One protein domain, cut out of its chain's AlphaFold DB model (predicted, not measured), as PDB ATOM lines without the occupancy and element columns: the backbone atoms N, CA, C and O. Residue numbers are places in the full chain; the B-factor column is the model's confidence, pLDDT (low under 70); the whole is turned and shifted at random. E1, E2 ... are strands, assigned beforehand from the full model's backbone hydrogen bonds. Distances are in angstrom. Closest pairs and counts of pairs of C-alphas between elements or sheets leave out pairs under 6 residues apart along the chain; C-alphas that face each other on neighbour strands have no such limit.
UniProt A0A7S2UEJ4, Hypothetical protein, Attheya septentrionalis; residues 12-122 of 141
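What this domain is: This is residues 12 to 122 of the 141 residues of the protein "Hypothetical protein" of Attheya septentrionalis (UniProt A0A7S2UEJ4). Little regular structure, 42 of 111 printed residues in named strands, makes a small closed barrel of eight strands, E1 to E8 in chain order, with long loops at opposite ends; residues 39 to 44 stick out. It is an all-strand meander, each strand the antiparallel neighbour of the one before, and E8 closes the ring with E1. It is compact, radius of gyration of the C-alphas 14.5 A, and spans 47 by 30 by 26 A.

How they stand to each other: Start at E1, residues 18 to 21: N 20 is 2.8 A from O 30 of its hairpin partner E2, residues 30 to 35, within hydrogen-bond range. The ring runs on through E3, 50 to 55, E4, 77 to 85, E5, 88 to 92, E6, 102 to 106, and E7, 110 to 112, to E8, 118 to 121, where N 120 is 3.0 A from O 21.

Where its parts are: Find C-alpha 18 at (173.252, 122.354, 150.670), where E1 begins. E4 runs 24.9 A, and E8 ends at C-alpha 121 (175.954, 118.661, 145.645).

The domain as a whole: C-alphas 42 and 68 are farthest apart, 48.4 A. Links E2 to E3 and E3 to E4 are long. The printed part has no cut; no printed residue is under 70 in pLDDT.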
ATOM      1  N   PRO A  12     165.922 122.710 154.745       89.94
ATOM      2  CA  PRO A  12     166.476 121.393 154.414       89.94
ATOM      3  C   PRO A  12     165.604 120.553 153.469       89.94
ATOM      4  O   PRO A  12     166.109 119.628 152.845       89.94
ATOM      5  N   ALA A  13     164.307 120.864 153.356       92.31
ATOM      6  CA  ALA A  13     163.389 120.157 152.464       92.31
ATOM      7  C   ALA A  13     163.548 120.570 150.990       92.31
ATOM      8  O   ALA A  13     163.080 119.859 150.099       92.31
ATOM      9  N   SER A  14     164.189 121.711 150.713       94.75
ATOM     10  CA  SER A  14     164.503 122.117 149.346       94.75
ATOM     11  C   SER A  14     165.640 121.271 148.784       94.75
ATOM     12  O   SER A  14     166.705 121.186 149.399       94.75
ATOM     13  N   VAL A  15     165.462 120.710 147.582       95.00
ATOM     14  CA  VAL A  15     166.531 119.948 146.906       95.00
ATOM     15  C   VAL A  15     167.778 120.806 146.692       95.00
ATOM     16  O   VAL A  15     168.900 120.311 146.789       95.00
ATOM     17  N   PHE A  16     167.578 122.113 146.518       96.06
ATOM     18  CA  PHE A  16     168.638 123.078 146.289       96.06
ATOM     19  C   PHE A  16     169.450 123.426 147.540       96.06
ATOM     20  O   PHE A  16     170.589 123.862 147.405       96.06
ATOM     21  N   THR A  17     168.932 123.234 148.755       95.25
ATOM     22  CA  THR A  17     169.677 123.576 149.978       95.25
ATOM     23  C   THR A  17     170.841 122.610 150.188       95.25
ATOM     24  O   THR A  17     170.644 121.393 150.202       95.25
ATOM     25  N   GLY A  18     172.047 123.138 150.396       92.19
ATOM     26  CA  GLY A  18     173.252 122.354 150.670       92.19
ATOM     27  C   GLY A  18     174.527 123.030 150.179       92.19
ATOM     28  O   GLY A  18     174.507 124.186 149.760       92.19
ATOM     29  N   ASP A  19     175.629 122.290 150.228       91.94
ATOM     30  CA  ASP A  19     176.921 122.732 149.713       91.94
ATOM     31  C   ASP A  19     177.206 122.082 148.354       91.94
ATOM     32  O   ASP A  19     176.851 120.921 148.131       91.94
ATOM     33  N   TYR A  20     177.863 122.817 147.460       93.81
ATOM     34  CA  TYR A  20     178.116 122.397 146.086       93.81
ATOM     35  C   TYR A  20     179.567 122.606 145.670       93.81
ATOM     36  O   TYR A  20     180.182 123.611 146.021       93.81
ATOM     37  N   GLU A  21     180.082 121.679 144.871       92.31
ATOM     38  CA  GLU A  21     181.322 121.830 144.119       92.31
ATOM     39  C   GLU A  21     181.044 122.545 142.798       92.31
ATOM     40  O   GLU A  21     180.200 122.087 142.029       92.31
ATOM     41  N   ASP A  22     181.780 123.621 142.524       94.06
ATOM     42  CA  ASP A  22     181.804 124.289 141.223       94.06
ATOM     43  C   ASP A  22     183.094 123.878 140.492       94.06
ATOM     44  O   ASP A  22     184.177 124.252 140.948       94.06
ATOM     45  N   PRO A  23     183.038 123.127 139.378       93.50
ATOM     46  CA  PRO A  23     184.239 122.685 138.672       93.50
ATOM     47  C   PRO A  23     185.056 123.845 138.085       93.50
ATOM     48  O   PRO A  23     186.247 123.668 137.840       93.50
ATOM     49  N   ASN A  24     184.467 125.036 137.915       93.19
ATOM     50  CA  ASN A  24     185.212 126.239 137.527       93.19
ATOM     51  C   ASN A  24     186.020 126.838 138.688       93.19
ATOM     52  O   ASN A  24     186.943 127.616 138.453       93.19
ATOM     53  N   HIS A  25     185.695 126.471 139.931       90.12
ATOM     54  CA  HIS A  25     186.427 126.867 141.132       90.12
ATOM     55  C   HIS A  25     186.668 125.659 142.052       90.12
ATOM     56  O   HIS A  25     186.105 125.599 143.153       90.12
ATOM     57  N   PRO A  26     187.499 124.684 141.623       90.19
ATOM     58  CA  PRO A  26     187.721 123.452 142.368       90.19
ATOM     59  C   PRO A  26     188.150 123.723 143.806       90.19
ATOM     60  O   PRO A  26     189.068 124.503 144.077       90.19
ATOM     61  N   GLY A  27     187.492 123.066 144.755       86.06
ATOM     62  CA  GLY A  27     187.802 123.260 146.168       86.06
ATOM     63  C   GLY A  27     187.008 124.406 146.810       86.06
ATOM     64  O   GLY A  27     186.875 124.446 148.036       86.06
ATOM     65  N   CYS A  28     186.387 125.293 146.035       88.50
ATOM     66  CA  CYS A  28     185.687 126.464 146.552       88.50
ATOM     67  C   CYS A  28     184.173 126.228 146.600       88.50
ATOM     68  O   CYS A  28     183.440 126.534 145.659       88.50
ATOM     69  N   LEU A  29     183.705 125.657 147.715       89.12
ATOM     70  CA  LEU A  29     182.299 125.278 147.856       89.12
ATOM     71  C   LEU A  29     181.350 126.474 147.733       89.12
ATOM     72  O   LEU A  29     181.619 127.571 148.232       89.12
ATOM     73  N   ARG A  30     180.186 126.214 147.142       92.94
ATOM     74  CA  ARG A  30     179.039 127.120 147.125       92.94
ATOM     75  C   ARG A  30     178.035 126.649 148.158       92.94
ATOM     76  O   ARG A  30     177.490 125.558 148.035       92.94
ATOM     77  N   GLN A  31     177.805 127.461 149.180       92.44
ATOM     78  CA  GLN A  31     176.775 127.201 150.171       92.44
ATOM     79  C   GLN A  31     175.468 127.825 149.707       92.44
ATOM     80  O   GLN A  31     175.394 129.035 149.491       92.44
ATOM     81  N   VAL A  32     174.430 127.003 149.616       95.25
ATOM     82  CA  VAL A  32     173.092 127.400 149.197       95.25
ATOM     83  C   VAL A  32     172.114 127.196 150.344       95.25
ATOM     84  O   VAL A  32     171.994 126.099 150.899       95.25
ATOM     85  N   LYS A  33     171.352 128.243 150.652       95.44
ATOM     86  CA  LYS A  33     170.207 128.193 151.563       95.44
ATOM     87  C   LYS A  33     168.962 128.640 150.821       95.44
ATOM     88  O   LYS A  33     168.968 129.690 150.194       95.44
ATOM     89  N   VAL A  34     167.885 127.869 150.915       96.12
ATOM     90  CA  VAL A  34     166.578 128.310 150.416       96.12
ATOM     91  C   VAL A  34     165.728 128.778 151.587       96.12
ATOM     92  O   VAL A  34     165.416 128.000 152.488       96.12
ATOM     93  N   VAL A  35     165.339 130.047 151.573       95.06
ATOM     94  CA  VAL A  35     164.536 130.695 152.614       95.06
ATOM     95  C   VAL A  35     163.210 131.181 152.039       95.06
ATOM     96  O   VAL A  35     163.056 131.362 150.831       95.06
ATOM     97  N   GLY A  36     162.212 131.376 152.902       93.19
ATOM     98  CA  GLY A  36     160.956 131.994 152.482       93.19
ATOM     99  C   GLY A  36     161.186 133.413 151.958       93.19
ATOM    100  O   GLY A  36     162.128 134.085 152.375       93.19
ATOM    101  N   ALA A  37     160.318 133.878 151.060       91.88
ATOM    102  CA  ALA A  37     160.397 135.252 150.591       91.88
ATOM    103  C   ALA A  37     160.263 136.249 151.758       91.88
ATOM    104  O   ALA A  37     159.460 136.006 152.671       91.88
ATOM    105  N   PRO A  38     160.996 137.377 151.723       90.75
ATOM    106  CA  PRO A  38     160.839 138.422 152.721       90.75
ATOM    107  C   PRO A  38     159.409 138.970 152.712       90.75
ATOM    108  O   PRO A  38     158.730 138.987 151.678       90.75
ATOM    109  N   LEU A  39     158.954 139.414 153.885       92.31
ATOM    110  CA  LEU A  39     157.703 140.151 154.012       92.31
ATOM    111  C   LEU A  39     157.867 141.501 153.311       92.31
ATOM    112  O   LEU A  39     158.815 142.237 153.583       92.31
ATOM    113  N   LYS A  40     156.956 141.816 152.397       90.25
ATOM    114  CA  LYS A  40     156.872 143.131 151.773       90.25
ATOM    115  C   LYS A  40     156.235 144.125 152.747       90.25
ATOM    116  O   LYS A  40     155.573 143.733 153.707       90.25
ATOM    117  N   GLY A  41     156.396 145.419 152.473       89.81
ATOM    118  CA  GLY A  41     155.794 146.485 153.288       89.81
ATOM    119  C   GLY A  41     154.262 146.437 153.354       89.81
ATOM    120  O   GLY A  41     153.683 146.942 154.307       89.81
ATOM    121  N   ASP A  42     153.614 145.784 152.386       92.38
ATOM    122  CA  ASP A  42     152.162 145.551 152.348       92.38
ATOM    123  C   ASP A  42     151.706 144.316 153.157       92.38
ATOM    124  O   ASP A  42     150.530 143.960 153.138       92.38
ATOM    125  N   GLY A  43     152.622 143.633 153.854       91.44
ATOM    126  CA  GLY A  43     152.328 142.423 154.624       91.44
ATOM    127  C   GLY A  43     152.210 141.143 153.786       91.44
ATOM    128  O   GLY A  43     151.964 140.073 154.342       91.44
ATOM    129  N   THR A  44     152.416 141.203 152.469       91.19
ATOM    130  CA  THR A  44     152.420 140.023 151.594       91.19
ATOM    131  C   THR A  44     153.826 139.442 151.434       91.19
ATOM    132  O   THR A  44     154.837 140.083 151.726       91.19
ATOM    133  N   ARG A  45     153.925 138.195 150.962       90.31
ATOM    134  CA  ARG A  45     155.194 137.554 150.579       90.31
ATOM    135  C   ARG A  45     155.134 137.143 149.117       90.31
ATOM    136  O   ARG A  45     154.065 136.814 148.609       90.31
ATOM    137  N   SER A  46     156.281 137.144 148.438       90.00
ATOM    138  CA  SER A  46     156.369 136.468 147.139       90.00
ATOM    139  C   SER A  46     156.033 134.979 147.322       90.00
ATOM    140  O   SER A  46     156.494 134.382 148.299       90.00
ATOM    141  N   PRO A  47     155.277 134.362 146.397       90.19
ATOM    142  CA  PRO A  47     155.037 132.918 146.425       90.19
ATOM    143  C   PRO A  47     156.315 132.113 146.141       90.19
ATOM    144  O   PRO A  47     156.365 130.916 146.411       90.19
ATOM    145  N   PHE A  48     157.351 132.759 145.601       93.38
ATOM    146  CA  PHE A  48     158.622 132.129 145.274       93.38
ATOM    147  C   PHE A  48     159.649 132.328 146.395       93.38
ATOM    148  O   PHE A  48     159.942 133.484 146.726       93.38
ATOM    149  N   PRO A  49     160.228 131.243 146.941       95.38
ATOM    150  CA  PRO A  49     161.346 131.305 147.873       95.38
ATOM    151  C   PRO A  49     162.577 132.006 147.299       95.38
ATOM    152  O   PRO A  49     162.804 132.021 146.084       95.38
ATOM    153  N   VAL A  50     163.413 132.510 148.204       96.19
ATOM    154  CA  VAL A  50     164.713 133.103 147.887       96.19
ATOM    155  C   VAL A  50     165.804 132.063 148.108       96.19
ATOM    156  O   VAL A  50     165.842 131.376 149.126       96.19
ATOM    157  N   MET A  51     166.696 131.953 147.136       97.00
ATOM    158  CA  MET A  51     167.929 131.187 147.209       97.00
ATOM    159  C   MET A  51     169.056 132.143 147.588       97.00
ATOM    160  O   MET A  51     169.332 133.084 146.857       97.00
ATOM    161  N   GLU A  52     169.701 131.925 148.722       97.00
ATOM    162  CA  GLU A  52     170.883 132.667 149.144       97.00
ATOM    163  C   GLU A  52     172.114 131.812 148.881       97.00
ATOM    164  O   GLU A  52     172.197 130.674 149.352       97.00
ATOM    165  N   ILE A  53     173.068 132.354 148.130       96.00
ATOM    166  CA  ILE A  53     174.275 131.637 147.732       96.00
ATOM    167  C   ILE A  53     175.472 132.405 148.258       96.00
ATOM    168  O   ILE A  53     175.641 133.588 147.972       96.00
ATOM    169  N   THR A  54     176.302 131.723 149.035       93.88
ATOM    170  CA  THR A  54     177.596 132.226 149.495       93.88
ATOM    171  C   THR A  54     178.687 131.377 148.868       93.88
ATOM    172  O   THR A  54     178.590 130.150 148.867       93.88
ATOM    173  N   GLY A  55     179.731 132.008 148.353       91.75
ATOM    174  CA  GLY A  55     180.839 131.285 147.748       91.75
ATOM    175  C   GLY A  55     182.139 132.062 147.797       91.75
ATOM    176  O   GLY A  55     182.194 133.206 148.241       91.75
ATOM    177  N   TYR A  56     183.180 131.399 147.322       90.62
ATOM    178  CA  TYR A  56     184.498 131.960 147.081       90.62
ATOM    179  C   TYR A  56     184.996 131.422 145.742       90.62
ATOM    180  O   TYR A  56     184.556 130.360 145.294       90.62
ATOM    181  N   ASP A  57     185.881 132.168 145.095       90.38
ATOM    182  CA  ASP A  57     186.402 131.821 143.774       90.38
ATOM    183  C   ASP A  57     187.882 131.424 143.817       90.38
ATOM    184  O   ASP A  57     188.431 131.083 142.779       90.38
ATOM    185  N   GLY A  58     188.538 131.459 144.982       87.38
ATOM    186  CA  GLY A  58     189.993 131.342 145.068       87.38
ATOM    187  C   GLY A  58     190.697 132.663 144.726       87.38
ATOM    188  O   GLY A  58     190.192 133.484 143.960       87.38
ATOM    189  N   SER A  59     191.874 132.875 145.310       81.56
ATOM    190  CA  SER A  59     192.705 134.080 145.124       81.56
ATOM    191  C   SER A  59     193.921 133.858 144.217       81.56
ATOM    192  O   SER A  59     194.668 134.799 143.965       81.56
ATOM    193  N   GLY A  60     194.136 132.626 143.741       78.12
ATOM    194  CA  GLY A  60     195.285 132.240 142.918       78.12
ATOM    195  C   GLY A  60     194.953 132.015 141.443       78.12
ATOM    196  O   GLY A  60     193.802 132.135 141.019       78.12
ATOM    197  N   ASP A  61     195.986 131.645 140.689       79.44
ATOM    198  CA  ASP A  61     195.888 131.109 139.332       79.44
ATOM    199  C   ASP A  61     196.517 129.697 139.309       79.44
ATOM    200  O   ASP A  61     197.722 129.573 139.550       79.44
ATOM    201  N   PRO A  62     195.735 128.618 139.117       83.81
ATOM    202  CA  PRO A  62     194.293 128.619 138.887       83.81
ATOM    203  C   PRO A  62     193.489 129.013 140.135       83.81
ATOM    204  O   PRO A  62     193.939 128.893 141.278       83.81
ATOM    205  N   LYS A  63     192.252 129.454 139.898       88.31
ATOM    206  CA  LYS A  63     191.265 129.866 140.904       88.31
ATOM    207  C   LYS A  63     190.712 128.669 141.695       88.31
ATOM    208  O   LYS A  63     189.586 128.225 141.488       88.31
ATOM    209  N   VAL A  64     191.541 128.120 142.583       87.75
ATOM    210  CA  VAL A  64     191.253 126.932 143.403       87.75
ATOM    211  C   VAL A  64     191.345 127.235 144.895       87.75
ATOM    212  O   VAL A  64     192.064 128.145 145.320       87.75
ATOM    213  N   CYS A  65     190.663 126.425 145.704       84.12
ATOM    214  CA  CYS A  65     190.776 126.474 147.157       84.12
ATOM    215  C   CYS A  65     191.466 125.221 147.681       84.12
ATOM    216  O   CYS A  65     190.984 124.099 147.515       84.12
ATOM    217  N   THR A  66     192.583 125.435 148.363       81.62
ATOM    218  CA  THR A  66     193.382 124.396 149.012       81.62
ATOM    219  C   THR A  66     193.401 124.620 150.521       81.62
ATOM    220  O   THR A  66     192.861 125.603 151.030       81.62
ATOM    221  N   GLU A  67     194.035 123.715 151.261       77.00
ATOM    222  CA  GLU A  67     194.252 123.871 152.705       77.00
ATOM    223  C   GLU A  67     195.011 125.158 153.070       77.00
ATOM    224  O   GLU A  67     194.720 125.779 154.100       77.00
ATOM    225  N   ASP A  68     195.930 125.573 152.198       77.12
ATOM    226  CA  ASP A  68     196.776 126.751 152.381       77.12
ATOM    227  C   ASP A  68     196.118 128.036 151.860       77.12
ATOM    228  O   ASP A  68     196.450 129.124 152.324       77.12
ATOM    229  N   ASN A  69     195.138 127.917 150.955       76.81
ATOM    230  CA  ASN A  69     194.391 129.039 150.383       76.81
ATOM    231  C   ASN A  69     192.890 128.966 150.702       76.81
ATOM    232  O   ASN A  69     192.026 129.041 149.822       76.81
ATOM    233  N   ARG A  70     192.568 128.760 151.980       77.88
ATOM    234  CA  ARG A  70     191.176 128.783 152.436       77.88
ATOM    235  C   ARG A  70     190.659 130.224 152.497       77.88
ATOM    236  O   ARG A  70     191.392 131.087 152.978       77.88
ATOM    237  N   PRO A  71     189.395 130.474 152.110       80.00
ATOM    238  CA  PRO A  71     188.794 131.792 152.275       80.00
ATOM    239  C   PRO A  71     188.737 132.207 153.745       80.00
ATOM    240  O   PRO A  71     188.652 131.367 154.642       80.00
ATOM    241  N   THR A  72     188.685 133.510 153.976       83.56
ATOM    242  CA  THR A  72     188.167 134.143 155.191       83.56
ATOM    243  C   THR A  72     186.736 134.630 154.951       83.56
ATOM    244  O   THR A  72     186.239 134.612 153.825       83.56
ATOM    245  N   ARG A  73     186.036 135.090 155.995       83.38
ATOM    246  CA  ARG A  73     184.679 135.650 155.843       83.38
ATOM    247  C   ARG A  73     184.600 136.842 154.883       83.38
ATOM    248  O   ARG A  73     183.570 136.989 154.235       83.38
ATOM    249  N   SER A  74     185.636 137.679 154.808       85.69
ATOM    250  CA  SER A  74     185.663 138.849 153.917       85.69
ATOM    251  C   SER A  74     185.843 138.485 152.447       85.69
ATOM    252  O   SER A  74     185.460 139.270 151.588       85.69
ATOM    253  N   ASP A  75     186.371 137.297 152.159       87.62
ATOM    254  CA  ASP A  75     186.586 136.828 150.785       87.62
ATOM    255  C   ASP A  75     185.309 136.248 150.162       87.62
ATOM    256  O   ASP A  75     185.260 135.949 148.967       87.62
ATOM    257  N   LEU A  76     184.272 136.053 150.980       89.62
ATOM    258  CA  LEU A  76     183.030 135.449 150.538       89.62
ATOM    259  C   LEU A  76     182.154 136.475 149.843       89.62
ATOM    260  O   LEU A  76     181.754 137.485 150.422       89.62
ATOM    261  N   TRP A  77     181.758 136.144 148.626       93.31
ATOM    262  CA  TRP A  77     180.702 136.858 147.936       93.31
ATOM    263  C   TRP A  77     179.347 136.233 148.256       93.31
ATOM    264  O   TRP A  77     179.234 135.059 148.626       93.31
ATOM    265  N   LYS A  78     178.298 137.040 148.088       95.12
ATOM    266  CA  LYS A  78     176.908 136.616 148.229       95.12
ATOM    267  C   LYS A  78     176.120 137.039 147.006       95.12
ATOM    268  O   LYS A  78     176.239 138.177 146.565       95.12
ATOM    269  N   ILE A  79     175.307 136.126 146.505       97.06
ATOM    270  CA  ILE A  79     174.323 136.395 145.461       97.06
ATOM    271  C   ILE A  79     172.994 135.759 145.844       97.06
ATOM    272  O   ILE A  79     172.918 134.942 146.770       97.06
ATOM    273  N   GLN A  80     171.942 136.146 145.135       97.19
ATOM    274  CA  GLN A  80     170.600 135.652 145.390       97.19
ATOM    275  C   GLN A  80     170.002 135.015 144.145       97.19
ATOM    276  O   GLN A  80     170.442 135.232 143.022       97.19
ATOM    277  N   GLY A  81     168.976 134.210 144.358       96.56
ATOM    278  CA  GLY A  81     168.165 133.633 143.313       96.56
ATOM    279  C   GLY A  81     166.717 133.483 143.753       96.56
ATOM    280  O   GLY A  81     166.371 133.649 144.922       96.56
ATOM    281  N   THR A  82     165.858 133.153 142.801       96.50
ATOM    282  CA  THR A  82     164.443 132.870 143.022       96.50
ATOM    283  C   THR A  82     164.158 131.422 142.656       96.50
ATOM    284  O   THR A  82     164.395 131.006 141.519       96.50
ATOM    285  N   VAL A  83     163.596 130.661 143.593       96.44
ATOM    286  CA  VAL A  83     163.181 129.279 143.341       96.44
ATOM    287  C   VAL A  83     161.806 129.284 142.686       96.44
ATOM    288  O   VAL A  83     160.829 129.744 143.273       96.44
ATOM    289  N   LYS A  84     161.724 128.802 141.444       94.69
ATOM    290  CA  LYS A  84     160.481 128.798 140.656       94.69
ATOM    291  C   LYS A  84     159.692 127.505 140.791       94.69
ATOM    292  O   LYS A  84     158.486 127.516 140.595       94.69
ATOM    293  N   SER A  85     160.374 126.405 141.095       93.81
ATOM    294  CA  SER A  85     159.788 125.093 141.378       93.81
ATOM    295  C   SER A  85     160.813 124.224 142.108       93.81
ATOM    296  O   SER A  85     161.967 124.630 142.246       93.81
ATOM    297  N   ASP A  86     160.432 123.006 142.488       92.00
ATOM    298  CA  ASP A  86     161.347 122.019 143.075       92.00
ATOM    299  C   ASP A  86     162.522 121.633 142.151       92.00
ATOM    300  O   ASP A  86     163.463 121.009 142.619       92.00
ATOM    301  N   THR A  87     162.516 122.001 140.861       95.12
ATOM    302  CA  THR A  87     163.591 121.650 139.912       95.12
ATOM    303  C   THR A  87     164.142 122.825 139.107       95.12
ATOM    304  O   THR A  87     165.029 122.629 138.275       95.12
ATOM    305  N   LYS A  88     163.682 124.060 139.352       96.50
ATOM    306  CA  LYS A  88     164.113 125.247 138.592       96.50
ATOM    307  C   LYS A  88     164.345 126.461 139.486       96.50
ATOM    308  O   LYS A  88     163.455 126.854 140.244       96.50
ATOM    309  N   VAL A  89     165.491 127.112 139.298       97.12
ATOM    310  CA  VAL A  89     165.877 128.379 139.934       97.12
ATOM    311  C   VAL A  89     166.317 129.401 138.886       97.12
ATOM    312  O   VAL A  89     166.769 129.032 137.802       97.12
ATOM    313  N   PHE A  90     166.201 130.682 139.220       97.62
ATOM    314  CA  PHE A  90     166.920 131.759 138.538       97.62
ATOM    315  C   PHE A  90     167.906 132.375 139.520       97.62
ATOM    316  O   PHE A  90     167.505 132.668 140.643       97.62
ATOM    317  N   ILE A  91     169.160 132.551 139.122       97.75
ATOM    318  CA  ILE A  91     170.234 133.062 139.978       97.75
ATOM    319  C   ILE A  91     170.758 134.373 139.396       97.75
ATOM    320  O   ILE A  91     171.064 134.451 138.207       97.75
ATOM    321  N   ASP A  92     170.878 135.381 140.251       97.56
ATOM    322  CA  ASP A  92     171.380 136.706 139.918       97.56
ATOM    323  C   ASP A  92     172.891 136.780 140.153       97.56
ATOM    324  O   ASP A  92     173.362 136.971 141.273       97.56
ATOM    325  N   PHE A  93     173.667 136.628 139.084       95.25
ATOM    326  CA  PHE A  93     175.118 136.802 139.109       95.25
ATOM    327  C   PHE A  93     175.554 138.247 138.826       95.25
ATOM    328  O   PHE A  93     176.759 138.505 138.784       95.25
ATOM    329  N   SER A  94     174.631 139.204 138.672       95.94
ATOM    330  CA  SER A  94     174.975 140.604 138.395       95.94
ATOM    331  C   SER A  94     175.880 141.259 139.448       95.94
ATOM    332  O   SER A  94     176.782 141.992 139.036       95.94
ATOM    333  N   PRO A  95     175.815 140.931 140.761       94.19
ATOM    334  CA  PRO A  95     176.776 141.459 141.735       94.19
ATOM    335  C   PRO A  95     178.222 141.012 141.478       94.19
ATOM    336  O   PRO A  95     179.161 141.614 141.990       94.19
ATOM    337  N   LYS A  96     178.404 139.948 140.686       90.50
ATOM    338  CA  LYS A  96     179.701 139.424 140.241       90.50
ATOM    339  C   LYS A  96     180.017 139.766 138.776       90.50
ATOM    340  O   LYS A  96     180.996 139.252 138.243       90.50
ATOM    341  N   GLY A  97     179.197 140.593 138.122       90.88
ATOM    342  CA  GLY A  97     179.344 140.967 136.709       90.88
ATOM    343  C   GLY A  97     178.744 139.975 135.704       90.88
ATOM    344  O   GLY A  97     179.014 140.085 134.512       90.88
ATOM    345  N   GLY A  98     177.958 139.000 136.168       91.50
ATOM    346  CA  GLY A  98     177.255 138.032 135.324       91.50
ATOM    347  C   GLY A  98     175.804 138.425 134.997       91.50
ATOM    348  O   GLY A  98     175.367 139.533 135.311       91.50
ATOM    349  N   PRO A  99     175.030 137.517 134.376       95.06
ATOM    350  CA  PRO A  99     173.611 137.732 134.091       95.06
ATOM    351  C   PRO A  99     172.757 137.729 135.367       95.06
ATOM    352  O   PRO A  99     173.062 137.022 136.328       95.06
ATOM    353  N   ALA A 100     171.659 138.490 135.360       94.19
ATOM    354  CA  ALA A 100     170.787 138.660 136.526       94.19
ATOM    355  C   ALA A 100     169.750 137.535 136.722       94.19
ATOM    356  O   ALA A 100     169.061 137.479 137.740       94.19
ATOM    357  N   ASP A 101     169.612 136.640 135.747       93.94
ATOM    358  CA  ASP A 101     168.549 135.639 135.687       93.94
ATOM    359  C   ASP A 101     169.031 134.297 135.112       93.94
ATOM    360  O   ASP A 101     168.302 133.604 134.396       93.94
ATOM    361  N   LEU A 102     170.255 133.879 135.459       97.06
ATOM    362  CA  LEU A 102     170.802 132.613 134.975       97.06
ATOM    363  C   LEU A 102     169.940 131.436 135.440       97.06
ATOM    364  O   LEU A 102     169.674 131.261 136.632       97.06
ATOM    365  N   VAL A 103     169.518 130.598 134.494       97.88
ATOM    366  CA  VAL A 103     168.660 129.446 134.783       97.88
ATOM    367  C   VAL A 103     169.484 128.301 135.360       97.88
ATOM    368  O   VAL A 103     170.353 127.773 134.678       97.88
ATOM    369  N   GLY A 104     169.156 127.860 136.572       97.81
ATOM    370  CA  GLY A 104     169.653 126.605 137.137       97.81
ATOM    371  C   GLY A 104     168.561 125.534 137.130       97.81
ATOM    372  O   GLY A 104     167.409 125.815 137.484       97.81
ATOM    373  N   LYS A 105     168.908 124.306 136.738       98.06
ATOM    374  CA  LYS A 105     168.002 123.146 136.782       98.06
ATOM    375  C   LYS A 105     168.552 122.058 137.691       98.06
ATOM    376  O   LYS A 105     169.732 121.738 137.611       98.06
ATOM    377  N   TRP A 106     167.688 121.485 138.519       97.19
ATOM    378  CA  TRP A 106     168.025 120.300 139.301       97.19
ATOM    379  C   TRP A 106     168.066 119.067 138.396       97.19
ATOM    380  O   TRP A 106     167.093 118.817 137.683       97.19
ATOM    381  N   ASP A 107     169.150 118.293 138.440       96.06
ATOM    382  CA  ASP A 107     169.320 117.079 137.624       96.06
ATOM    383  C   ASP A 107     169.399 115.773 138.435       96.06
ATOM    384  O   ASP A 107     169.551 114.698 137.863       96.06
ATOM    385  N   GLY A 108     169.225 115.851 139.757       95.06
ATOM    386  CA  GLY A 108     169.200 114.700 140.664       95.06
ATOM    387  C   GLY A 108     170.218 114.816 141.793       95.06
ATOM    388  O   GLY A 108     169.884 114.526 142.941       95.06
ATOM    389  N   ASP A 109     171.416 115.298 141.485       95.19
ATOM    390  CA  ASP A 109     172.535 115.464 142.417       95.19
ATOM    391  C   ASP A 109     173.214 116.839 142.299       95.19
ATOM    392  O   ASP A 109     174.133 117.131 143.065       95.19
ATOM    393  N   GLY A 110     172.767 117.715 141.396       96.69
ATOM    394  CA  GLY A 110     173.340 119.044 141.240       96.69
ATOM    395  C   GLY A 110     172.428 120.073 140.576       96.69
ATOM    396  O   GLY A 110     171.246 119.848 140.312       96.69
ATOM    397  N   ILE A 111     173.014 121.247 140.339       98.12
ATOM    398  CA  ILE A 111     172.418 122.356 139.597       98.12
ATOM    399  C   ILE A 111     173.177 122.489 138.281       98.12
ATOM    400  O   ILE A 111     174.363 122.815 138.281       98.12
ATOM    401  N   VAL A 112     172.489 122.251 137.171       98.12
ATOM    402  CA  VAL A 112     173.038 122.381 135.820       98.12
ATOM    403  C   VAL A 112     172.669 123.741 135.245       98.12
ATOM    404  O   VAL A 112     171.506 124.164 135.317       98.12
ATOM    405  N   PHE A 113     173.660 124.400 134.655       97.62
ATOM    406  CA  PHE A 113     173.548 125.696 134.001       97.62
ATOM    407  C   PHE A 113     173.584 125.565 132.469       97.62
ATOM    408  O   PHE A 113     174.004 124.533 131.939       97.62
ATOM    409  N   PRO A 114     173.128 126.587 131.718       96.50
ATOM    410  CA  PRO A 114     173.031 126.520 130.260       96.50
ATOM    411  C   PRO A 114     174.388 126.482 129.546       96.50
ATOM    412  O   PRO A 114     174.455 126.057 128.398       96.50
ATOM    413  N   ASP A 115     175.453 126.923 130.217       93.25
ATOM    414  CA  ASP A 115     176.837 126.891 129.734       93.25
ATOM    415  C   ASP A 115     177.496 125.506 129.882       93.25
ATOM    416  O   ASP A 115     178.649 125.322 129.496       93.25
ATOM    417  N   GLY A 116     176.773 124.525 130.432       94.56
ATOM    418  CA  GLY A 116     177.283 123.188 130.715       94.56
ATOM    419  C   GLY A 116     177.988 123.068 132.065       94.56
ATOM    420  O   GLY A 116     178.356 121.955 132.442       94.56
ATOM    421  N   ASN A 117     178.140 124.159 132.828       96.38
ATOM    422  CA  ASN A 117     178.629 124.070 134.195       96.38
ATOM    423  C   ASN A 117     177.599 123.328 135.062       96.38
ATOM    424  O   ASN A 117     176.388 123.548 134.960       96.38
ATOM    425  N   LYS A 118     178.085 122.455 135.942       97.44
ATOM    426  CA  LYS A 118     177.256 121.734 136.903       97.44
ATOM    427  C   LYS A 118     177.835 121.887 138.292       97.44
ATOM    428  O   LYS A 118     178.923 121.399 138.588       97.44
ATOM    429  N   TRP A 119     177.050 122.493 139.169       97.06
ATOM    430  CA  TRP A 119     177.346 122.504 140.589       97.06
ATOM    431  C   TRP A 119     176.864 121.200 141.203       97.06
ATOM    432  O   TRP A 119     175.659 120.972 141.304       97.06
ATOM    433  N   THR A 120     177.790 120.333 141.598       96.19
ATOM    434  CA  THR A 120     177.453 119.008 142.144       96.19
ATOM    435  C   THR A 120     177.327 119.094 143.655       96.19
ATOM    436  O   THR A 120     178.219 119.615 144.327       96.19
ATOM    437  N   LYS A 121     176.216 118.609 144.208       93.88
ATOM    438  CA  LYS A 121     175.954 118.661 145.645       93.88
ATOM    439  C   LYS A 121     176.922 117.745 146.381       93.88
ATOM    440  O   LYS A 121     177.121 116.594 146.001       93.88
ATOM    441  N   VAL A 122     177.499 118.249 147.464       88.75
ATOM    442  CA  VAL A 122     178.481 117.523 148.267       88.75
ATOM    443  C   VAL A 122     177.805 117.014 149.541       88.75
ATOM    444  O   VAL A 122     177.436 117.819 150.404       88.75
TER     445      VAL A 122